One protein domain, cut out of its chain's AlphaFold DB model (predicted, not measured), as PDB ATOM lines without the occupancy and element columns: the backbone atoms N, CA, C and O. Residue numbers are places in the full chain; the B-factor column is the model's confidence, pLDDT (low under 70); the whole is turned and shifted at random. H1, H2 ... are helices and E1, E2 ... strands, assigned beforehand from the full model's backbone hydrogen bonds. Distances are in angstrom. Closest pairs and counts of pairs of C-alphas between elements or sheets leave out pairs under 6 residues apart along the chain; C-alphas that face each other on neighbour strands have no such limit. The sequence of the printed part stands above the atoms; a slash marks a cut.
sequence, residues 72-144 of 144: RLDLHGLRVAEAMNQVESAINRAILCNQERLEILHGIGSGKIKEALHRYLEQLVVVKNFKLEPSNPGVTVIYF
ATOM      1  N   ARG A  72      31.721  33.424  50.243       87.25
ATOM      2  CA  ARG A  72      31.103  34.112  49.106       87.25
ATOM      3  C   ARG A  72      30.554  35.455  49.557       87.25
ATOM      4  O   ARG A  72      29.901  35.520  50.599       87.25
ATOM      5  N   LEU A  73      30.820  36.493  48.776       90.75
ATOM      6  CA  LEU A  73      30.243  37.826  48.909       90.75
ATOM      7  C   LEU A  73      29.449  38.141  47.643       90.75
ATOM      8  O   LEU A  73      29.971  37.976  46.544       90.75
ATOM      9  N   ASP A  74      28.213  38.598  47.802       91.56
ATOM     10  CA  ASP A  74      27.354  39.008  46.695       91.56
ATOM     11  C   ASP A  74      27.211  40.532  46.676       91.56
ATOM     12  O   ASP A  74      26.902  41.142  47.698       91.56
ATOM     13  N   LEU A  75      27.484  41.131  45.519       89.75
ATOM     14  CA  LEU A  75      27.464  42.570  45.277       89.75
ATOM     15  C   LEU A  75      26.425  42.964  44.215       89.75
ATOM     16  O   LEU A  75      26.442  44.104  43.742       89.75
ATOM     17  N   HIS A  76      25.553  42.045  43.785       85.50
ATOM     18  CA  HIS A  76      24.575  42.352  42.746       85.50
ATOM     19  C   HIS A  76      23.651  43.501  43.168       85.50
ATOM     20  O   HIS A  76      23.237  43.616  44.318       85.50
ATOM     21  N   GLY A  77      23.313  44.368  42.213       85.44
ATOM     22  CA  GLY A  77      22.377  45.473  42.441       85.44
ATOM     23  C   GLY A  77      22.909  46.615  43.314       85.44
ATOM     24  O   GLY A  77      22.243  47.642  43.409       85.44
ATOM     25  N   LEU A  78      24.103  46.482  43.900       90.62
ATOM     26  CA  LEU A  78      24.724  47.543  44.686       90.62
ATOM     27  C   LEU A  78      25.315  48.631  43.791       90.62
ATOM     28  O   LEU A  78      25.753  48.389  42.660       90.62
ATOM     29  N   ARG A  79      25.396  49.850  44.328       92.12
ATOM     30  CA  ARG A  79      26.228  50.891  43.716       92.12
ATOM     31  C   ARG A  79      27.700  50.578  43.961       92.12
ATOM     32  O   ARG A  79      28.055  49.965  44.961       92.12
ATOM     33  N   VAL A  80      28.572  51.065  43.077       92.69
ATOM     34  CA  VAL A  80      30.023  50.806  43.152       92.69
ATOM     35  C   VAL A  80      30.593  51.147  44.533       92.69
ATOM     36  O   VAL A  80      31.281  50.320  45.114       92.69
ATOM     37  N   ALA A  81      30.259  52.311  45.096       93.19
ATOM     38  CA  ALA A  81      30.754  52.714  46.416       93.19
ATOM     39  C   ALA A  81      30.319  51.755  47.543       93.19
ATOM     40  O   ALA A  81      31.129  51.362  48.374       93.19
ATOM     41  N   GLU A  82      29.053  51.328  47.542       91.56
ATOM     42  CA  GLU A  82      28.518  50.380  48.529       91.56
ATOM     43  C   GLU A  82      29.169  49.004  48.385       91.56
ATOM     44  O   GLU A  82      29.532  48.376  49.379       91.56
ATOM     45  N   ALA A  83      29.353  48.558  47.140       93.50
ATOM     46  CA  ALA A  83      30.005  47.300  46.830       93.50
ATOM     47  C   ALA A  83      31.449  47.283  47.354       93.50
ATOM     48  O   ALA A  83      31.838  46.334  48.029       93.50
ATOM     49  N   MET A  84      32.218  48.352  47.123       95.50
ATOM     50  CA  MET A  84      33.603  48.448  47.594       95.50
ATOM     51  C   MET A  84      33.712  48.447  49.124       95.50
ATOM     52  O   MET A  84      34.570  47.746  49.660       95.50
ATOM     53  N   ASN A  85      32.797  49.117  49.832       93.50
ATOM     54  CA  ASN A  85      32.748  49.062  51.298       93.50
ATOM     55  C   ASN A  85      32.520  47.627  51.813       93.50
ATOM     56  O   ASN A  85      33.129  47.195  52.795       93.50
ATOM     57  N   GLN A  86      31.653  46.855  51.146       92.06
ATOM     58  CA  GLN A  86      31.434  45.452  51.508       92.06
ATOM     59  C   GLN A  86      32.640  44.567  51.185       92.06
ATOM     60  O   GLN A  86      32.969  43.682  51.976       92.06
ATOM     61  N   VAL A  87      33.309  44.810  50.055       94.31
ATOM     62  CA  VAL A  87      34.537  44.103  49.655       94.31
ATOM     63  C   VAL A  87      35.625  44.290  50.705       94.31
ATOM     64  O   VAL A  87      36.200  43.305  51.162       94.31
ATOM     65  N   GLU A  88      35.878  45.528  51.129       94.88
ATOM     66  CA  GLU A  88      36.880  45.847  52.147       94.88
ATOM     67  C   GLU A  88      36.601  45.107  53.462       94.88
ATOM     68  O   GLU A  88      37.453  44.379  53.979       94.88
ATOM     69  N   SER A  89      35.370  45.209  53.967       92.19
ATOM     70  CA  SER A  89      34.947  44.506  55.183       92.19
ATOM     71  C   SER A  89      35.076  42.981  55.050       92.19
ATOM     72  O   SER A  89      35.510  42.287  55.980       92.19
ATOM     73  N   ALA A  90      34.735  42.435  53.881       90.50
ATOM     74  CA  ALA A  90      34.834  41.008  53.613       90.50
ATOM     75  C   ALA A  90      36.285  40.520  53.587       90.50
ATOM     76  O   ALA A  90      36.559  39.481  54.190       90.50
ATOM     77  N   ILE A  91      37.194  41.267  52.952       92.19
ATOM     78  CA  ILE A  91      38.634  40.978  52.914       92.19
ATOM     79  C   ILE A  91      39.216  41.007  54.328       92.19
ATOM     80  O   ILE A  91      39.828  40.027  54.749       92.19
ATOM     81  N   ASN A  92      38.937  42.056  55.105       91.50
ATOM     82  CA  ASN A  92      39.409  42.163  56.488       91.50
ATOM     83  C   ASN A  92      38.966  40.960  57.324       91.50
ATOM     84  O   ASN A  92      39.766  40.327  58.015       91.50
ATOM     85  N   ARG A  93      37.689  40.578  57.223       88.19
ATOM     86  CA  ARG A  93      37.189  39.409  57.949       88.19
ATOM     87  C   ARG A  93      37.759  38.093  57.408       88.19
ATOM     88  O   ARG A  93      37.913  37.166  58.196       88.19
ATOM     89  N   ALA A  94      38.060  37.990  56.114       88.31
ATOM     90  CA  ALA A  94      38.704  36.811  55.540       88.31
ATOM     91  C   ALA A  94      40.119  36.619  56.100       88.31
ATOM     92  O   ALA A  94      40.445  35.520  56.544       88.31
ATOM     93  N   ILE A  95      40.894  37.700  56.203       88.00
ATOM     94  CA  ILE A  95      42.226  37.702  56.819       88.00
ATOM     95  C   ILE A  95      42.135  37.314  58.301       88.00
ATOM     96  O   ILE A  95      42.817  36.393  58.739       88.00
ATOM     97  N   LEU A  96      41.231  37.938  59.068       87.81
ATOM     98  CA  LEU A  96      41.039  37.632  60.496       87.81
ATOM     99  C   LEU A  96      40.599  36.185  60.752       87.81
ATOM    100  O   LEU A  96      40.942  35.593  61.770       87.81
ATOM    101  N   CYS A  97      39.812  35.614  59.840       86.12
ATOM    102  CA  CYS A  97      39.370  34.222  59.909       86.12
ATOM    103  C   CYS A  97      40.381  33.245  59.287       86.12
ATOM    104  O   CYS A  97      40.057  32.062  59.164       86.12
ATOM    105  N   ASN A  98      41.560  33.731  58.884       86.19
ATOM    106  CA  ASN A  98      42.621  32.969  58.239       86.19
ATOM    107  C   ASN A  98      42.111  32.157  57.033       86.19
ATOM    108  O   ASN A  98      42.424  30.977  56.872       86.19
ATOM    109  N   GLN A  99      41.244  32.780  56.227       86.81
ATOM    110  CA  GLN A  99      40.678  32.169  55.029       86.81
ATOM    111  C   GLN A  99      41.692  32.230  53.893       86.81
ATOM    112  O   GLN A  99      42.255  33.282  53.617       86.81
ATOM    113  N   GLU A 100      41.858  31.117  53.194       87.69
ATOM    114  CA  GLU A 100      42.814  31.013  52.086       87.69
ATOM    115  C   GLU A 100      42.283  31.701  50.811       87.69
ATOM    116  O   GLU A 100      43.054  32.185  49.983       87.69
ATOM    117  N   ARG A 101      40.950  31.813  50.667       90.75
ATOM    118  CA  ARG A 101      40.306  32.468  49.518       90.75
ATOM    119  C   ARG A 101      38.920  33.053  49.793       90.75
ATOM    120  O   ARG A 101      38.183  32.587  50.667       90.75
ATOM    121  N   LEU A 102      38.546  34.033  48.968       90.56
ATOM    122  CA  LEU A 102      37.248  34.716  48.950       90.56
ATOM    123  C   LEU A 102      36.697  34.772  47.516       90.56
ATOM    124  O   LEU A 102      37.401  35.156  46.587       90.56
ATOM    125  N   GLU A 103      35.430  34.415  47.333       93.50
ATOM    126  CA  GLU A 103      34.708  34.542  46.063       93.50
ATOM    127  C   GLU A 103      33.789  35.764  46.104       93.50
ATOM    128  O   GLU A 103      33.001  35.928  47.038       93.50
ATOM    129  N   ILE A 104      33.864  36.611  45.079       94.25
ATOM    130  CA  ILE A 104      33.071  37.834  44.964       94.25
ATOM    131  C   ILE A 104      32.213  37.771  43.708       94.25
ATOM    132  O   ILE A 104      32.730  37.766  42.591       94.25
ATOM    133  N   LEU A 105      30.899  37.763  43.901       93.81
ATOM    134  CA  LEU A 105      29.900  37.849  42.847       93.81
ATOM    135  C   LEU A 105      29.604  39.333  42.604       93.81
ATOM    136  O   LEU A 105      28.853  39.952  43.349       93.81
ATOM    137  N   HIS A 106      30.200  39.917  41.568       89.00
ATOM    138  CA  HIS A 106      29.932  41.302  41.154       89.00
ATOM    139  C   HIS A 106      28.912  41.400  40.010       89.00
ATOM    140  O   HIS A 106      28.464  42.494  39.663       89.00
ATOM    141  N   GLY A 107      28.546  40.260  39.414       85.75
ATOM    142  CA  GLY A 107      27.653  40.186  38.261       85.75
ATOM    143  C   GLY A 107      28.331  40.600  36.951       85.75
ATOM    144  O   GLY A 107      29.443  41.126  36.935       85.75
ATOM    145  N   ILE A 108      27.665  40.329  35.827       86.44
ATOM    146  CA  ILE A 108      28.223  40.574  34.485       86.44
ATOM    147  C   ILE A 108      27.970  42.030  34.067       86.44
ATOM    148  O   ILE A 108      28.917  42.742  33.750       86.44
ATOM    149  N   GLY A 109      26.716  42.486  34.178       83.81
ATOM    150  CA  GLY A 109      26.274  43.886  34.119       83.81
ATOM    151  C   GLY A 109      27.064  44.830  33.200       83.81
ATOM    152  O   GLY A 109      27.448  44.489  32.088       83.81
ATOM    153  N   SER A 110      27.293  46.053  33.686       87.38
ATOM    154  CA  SER A 110      28.100  47.078  33.002       87.38
ATOM    155  C   SER A 110      29.604  46.960  33.273       87.38
ATOM    156  O   SER A 110      30.364  47.824  32.855       87.38
ATOM    157  N   GLY A 111      30.044  45.961  34.043       91.88
ATOM    158  CA  GLY A 111      31.449  45.798  34.425       91.88
ATOM    159  C   GLY A 111      32.002  46.821  35.427       91.88
ATOM    160  O   GLY A 111      33.089  46.599  35.944       91.88
ATOM    161  N   LYS A 112      31.267  47.883  35.791       94.25
ATOM    162  CA  LYS A 112      31.772  48.941  36.694       94.25
ATOM    163  C   LYS A 112      32.243  48.423  38.058       94.25
ATOM    164  O   LYS A 112      33.281  48.855  38.547       94.25
ATOM    165  N   ILE A 113      31.499  47.491  38.667       94.19
ATOM    166  CA  ILE A 113      31.898  46.875  39.945       94.19
ATOM    167  C   ILE A 113      33.146  46.009  39.747       94.19
ATOM    168  O   ILE A 113      34.058  46.079  40.558       94.19
ATOM    169  N   LYS A 114      33.221  45.242  38.650       94.75
ATOM    170  CA  LYS A 114      34.397  44.427  38.308       94.75
ATOM    171  C   LYS A 114      35.651  45.291  38.165       94.75
ATOM    172  O   LYS A 114      36.675  44.974  38.752       94.75
ATOM    173  N   GLU A 115      35.566  46.379  37.404       95.88
ATOM    174  CA  GLU A 115      36.694  47.289  37.171       95.88
ATOM    175  C   GLU A 115      37.164  47.961  38.462       95.88
ATOM    176  O   GLU A 115      38.362  47.984  38.737       95.88
ATOM    177  N   ALA A 116      36.234  48.473  39.274       95.81
ATOM    178  CA  ALA A 116      36.562  49.064  40.568       95.81
ATOM    179  C   ALA A 116      37.179  48.033  41.526       95.81
ATOM    180  O   ALA A 116      38.171  48.330  42.188       95.81
ATOM    181  N   LEU A 117      36.632  46.813  41.549       96.12
ATOM    182  CA  LEU A 117      37.150  45.707  42.344       96.12
ATOM    183  C   LEU A 117      38.581  45.354  41.935       96.12
ATOM    184  O   LEU A 117      39.449  45.297  42.794       96.12
ATOM    185  N   HIS A 118      38.844  45.132  40.646       96.44
ATOM    186  CA  HIS A 118      40.171  44.725  40.169       96.44
ATOM    187  C   HIS A 118      41.221  45.805  40.453       96.44
ATOM    188  O   HIS A 118      42.256  45.486  41.027       96.44
ATOM    189  N   ARG A 119      40.909  47.085  40.194       97.12
ATOM    190  CA  ARG A 119      41.798  48.212  40.543       97.12
ATOM    191  C   ARG A 119      42.119  48.267  42.033       97.12
ATOM    192  O   ARG A 119      43.243  48.569  42.406       97.12
ATOM    193  N   TYR A 120      41.130  48.000  42.882       96.25
ATOM    194  CA  TYR A 120      41.331  47.978  44.324       96.25
ATOM    195  C   TYR A 120      42.201  46.792  44.762       96.25
ATOM    196  O   TYR A 120      43.120  46.969  45.554       96.25
ATOM    197  N   LEU A 121      41.958  45.595  44.218       95.94
ATOM    198  CA  LEU A 121      42.730  44.391  44.548       95.94
ATOM    199  C   LEU A 121      44.204  44.509  44.144       95.94
ATOM    200  O   LEU A 121      45.061  44.049  44.890       95.94
ATOM    201  N   GLU A 122      44.506  45.158  43.019       95.88
ATOM    202  CA  GLU A 122      45.884  45.424  42.568       95.88
ATOM    203  C   GLU A 122      46.692  46.283  43.556       95.88
ATOM    204  O   GLU A 122      47.917  46.194  43.592       95.88
ATOM    205  N   GLN A 123      46.024  47.101  44.374       95.50
ATOM    206  CA  GLN A 123      46.671  47.958  45.372       95.50
ATOM    207  C   GLN A 123      46.918  47.243  46.708       95.50
ATOM    208  O   GLN A 123      47.654  47.752  47.558       95.50
ATOM    209  N   LEU A 124      46.306  46.077  46.926       93.88
ATOM    210  CA  LEU A 124      46.348  45.371  48.200       93.88
ATOM    211  C   LEU A 124      47.481  44.343  48.239       93.88
ATOM    212  O   LEU A 124      47.375  43.260  47.678       93.88
ATOM    213  N   VAL A 125      48.520  44.626  49.029       93.50
ATOM    214  CA  VAL A 125      49.674  43.720  49.234       93.50
ATOM    215  C   VAL A 125      49.269  42.367  49.838       93.50
ATOM    216  O   VAL A 125      49.939  41.360  49.632       93.50
ATOM    217  N   VAL A 126      48.163  42.330  50.586       91.62
ATOM    218  CA  VAL A 126      47.644  41.106  51.216       91.62
ATOM    219  C   VAL A 126      47.009  40.134  50.217       91.62
ATOM    220  O   VAL A 126      46.785  38.974  50.545       91.62
ATOM    221  N   VAL A 127      46.701  40.584  48.999       93.31
ATOM    222  CA  VAL A 127      46.167  39.721  47.946       93.31
ATOM    223  C   VAL A 127      47.339  39.120  47.179       93.31
ATOM    224  O   VAL A 127      48.040  39.818  46.454       93.31
ATOM    225  N   LYS A 128      47.542  37.805  47.298       93.88
ATOM    226  CA  LYS A 128      48.576  37.093  46.529       93.88
ATOM    227  C   LYS A 128      48.240  37.033  45.047       93.88
ATOM    228  O   LYS A 128      49.128  37.134  44.207       93.88
ATOM    229  N   ASN A 129      46.971  36.782  44.728       94.38
ATOM    230  CA  ASN A 129      46.485  36.721  43.355       94.38
ATOM    231  C   ASN A 129      44.957  36.843  43.313       94.38
ATOM    232  O   ASN A 129      44.268  36.495  44.273       94.38
ATOM    233  N   PHE A 130      44.410  37.245  42.171       95.62
ATOM    234  CA  PHE A 130      42.982  37.150  41.894       95.62
ATOM    235  C   PHE A 130      42.736  36.754  40.438       95.62
ATOM    236  O   PHE A 130      43.532  37.039  39.547       95.62
ATOM    237  N   LYS A 131      41.626  36.061  40.183       94.19
ATOM    238  CA  LYS A 131      41.240  35.651  38.827       94.19
ATOM    239  C   LYS A 131      39.732  35.635  38.648       94.19
ATOM    240  O   LYS A 131      38.990  35.376  39.593       94.19
ATOM    241  N   LEU A 132      39.294  35.863  37.415       89.44
ATOM    242  CA  LEU A 132      37.913  35.613  37.014       89.44
ATOM    243  C   LEU A 132      37.637  34.107  36.997       89.44
ATOM    244  O   LEU A 132      38.506  33.311  36.635       89.44
ATOM    245  N   GLU A 133      36.428  33.723  37.393       87.69
ATOM    246  CA  GLU A 133      35.983  32.337  37.295       87.69
ATOM    247  C   GLU A 133      35.656  32.013  35.823       87.69
ATOM    248  O   GLU A 133      34.822  32.698  35.227       87.69
ATOM    249  N   PRO A 134      36.308  31.007  35.204       80.00
ATOM    250  CA  PRO A 134      36.125  30.696  33.783       80.00
ATOM    251  C   PRO A 134      34.679  30.382  33.382       80.00
ATOM    252  O   PRO A 134      34.268  30.697  32.267       80.00
ATOM    253  N   SER A 135      33.914  29.760  34.277       84.19
ATOM    254  CA  SER A 135      32.528  29.346  34.038       84.19
ATOM    255  C   SER A 135      31.524  30.471  34.312       84.19
ATOM    256  O   SER A 135      30.391  30.415  33.835       84.19
ATOM    257  N   ASN A 136      31.923  31.505  35.059       87.69
ATOM    258  CA  ASN A 136      31.090  32.638  35.427       87.69
ATOM    259  C   ASN A 136      31.910  33.942  35.476       87.69
ATOM    260  O   ASN A 136      32.469  34.296  36.519       87.69
ATOM    261  N   PRO A 137      31.898  34.743  34.393       85.56
ATOM    262  CA  PRO A 137      32.644  36.001  34.329       85.56
ATOM    263  C   PRO A 137      32.106  37.088  35.278       85.56
ATOM    264  O   PRO A 137      32.693  38.164  35.373       85.56
ATOM    265  N   GLY A 138      30.988  36.840  35.971       90.38
ATOM    266  CA  GLY A 138      30.472  37.687  37.045       90.38
ATOM    267  C   GLY A 138      31.096  37.406  38.416       90.38
ATOM    268  O   GLY A 138      30.649  37.999  39.401       90.38
ATOM    269  N   VAL A 139      32.071  36.493  38.491       93.19
ATOM    270  CA  VAL A 139      32.727  36.074  39.733       93.19
ATOM    271  C   VAL A 139      34.227  36.295  39.650       93.19
ATOM    272  O   VAL A 139      34.894  35.820  38.733       93.19
ATOM    273  N   THR A 140      34.768  36.964  40.664       93.19
ATOM    274  CA  THR A 140      36.210  37.089  40.885       93.19
ATOM    275  C   THR A 140      36.593  36.318  42.145       93.19
ATOM    276  O   THR A 140      35.975  36.485  43.196       93.19
ATOM    277  N   VAL A 141      37.612  35.467  42.046       94.19
ATOM    278  CA  VAL A 141      38.174  34.700  43.164       94.19
ATOM    279  C   VAL A 141      39.483  35.344  43.600       94.19
ATOM    280  O   VAL A 141      40.376  35.528  42.775       94.19
ATOM    281  N   ILE A 142      39.590  35.659  44.886       94.00
ATOM    282  CA  ILE A 142      40.742  36.293  45.534       94.00
ATOM    283  C   ILE A 142      41.456  35.253  46.394       94.00
ATOM    284  O   ILE A 142      40.800  34.500  47.116       94.00
ATOM    285  N   TYR A 143      42.784  35.246  46.335       92.75
ATOM    286  CA  TYR A 143      43.672  34.406  47.134       92.75
ATOM    287  C   TYR A 143      44.538  35.305  48.023       92.75
ATOM    288  O   TYR A 143      45.143  36.257  47.522       92.75
ATOM    289  N   PHE A 144      44.578  35.005  49.321       88.69
ATOM    290  CA  PHE A 144      45.383  35.717  50.326       88.69
ATOM    291  C   PHE A 144      46.675  34.966  50.638       88.69
ATOM    292  O   PHE A 144      46.765  33.748  50.367       88.69
TER     293      PHE A 144
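This is residues 72 to 144 of the 144 residues of the protein "Smr domain-containing protein" of Deltaproteobacteria bacterium (UniProt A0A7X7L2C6). A twisted wall of four strands has both helices, H1 and H2, over one face and its other face bare: two layers, the helices running along the strands. The printed part has 73 residues, with two named helices and four named strands in the order E1 H1 E2 H2 E3 E4. The sheet, in the order E1 E2 E4 E3, is mixed, and the class is mixed, helices and strands. The whole is compact, with a radius of gyration of the C-alphas of 11.2 A and spans of 31 by 26 by 21 A.

Find C-alpha 72 at (31.103, 34.112, 49.106), where edge strand E1, residues 72 to 74, begins. Next across the sheet come E2, residues 101 to 105, then E4, residues 136 to 143, 17.3 A long with a bend of 63 degrees at residue 139, then E3, residues 129 to 133. From C-alpha 80 at (30.023, 50.806, 43.152), H1 runs 24.4 A to residue 96; H2, residues 112 to 122, runs 15.7 A.

Look at N 73 and O 103, 2.8 A apart, where E1 and E2 are parallel. E2 and E4 are antiparallel, with N 104 and O 140 at 2.8 A; hairpin E3 and E4 has N 131 and O 141 at 2.9 A. E1, H1, E2 form a strand-helix-strand unit, a helix between parallel neighbour strands; E2, H2, E3 form a split one, with E4 between the strands; both crossovers are right-handed. H1, at height 9.4 A, comes closest to E2 at the C-alphas of Ala 94 and Leu 102, 7.1 A. H2, at height 9.9 A on the same face, lies over E4. H1 touches H2 with residues 80 to 87 alone, at a steep tilt of 38 degrees, the same way; their closest C-alphas, Val 80 and Ile 113, are 5.4 A apart. In H1 and H2 every O i to N i+4 pair is within hydrogen-bond range.

The two C-alphas farthest apart, Asn 98 and Ser 110, are 32.4 A apart. The printed part has no cut and no long link, and no printed residue is under pLDDT 70.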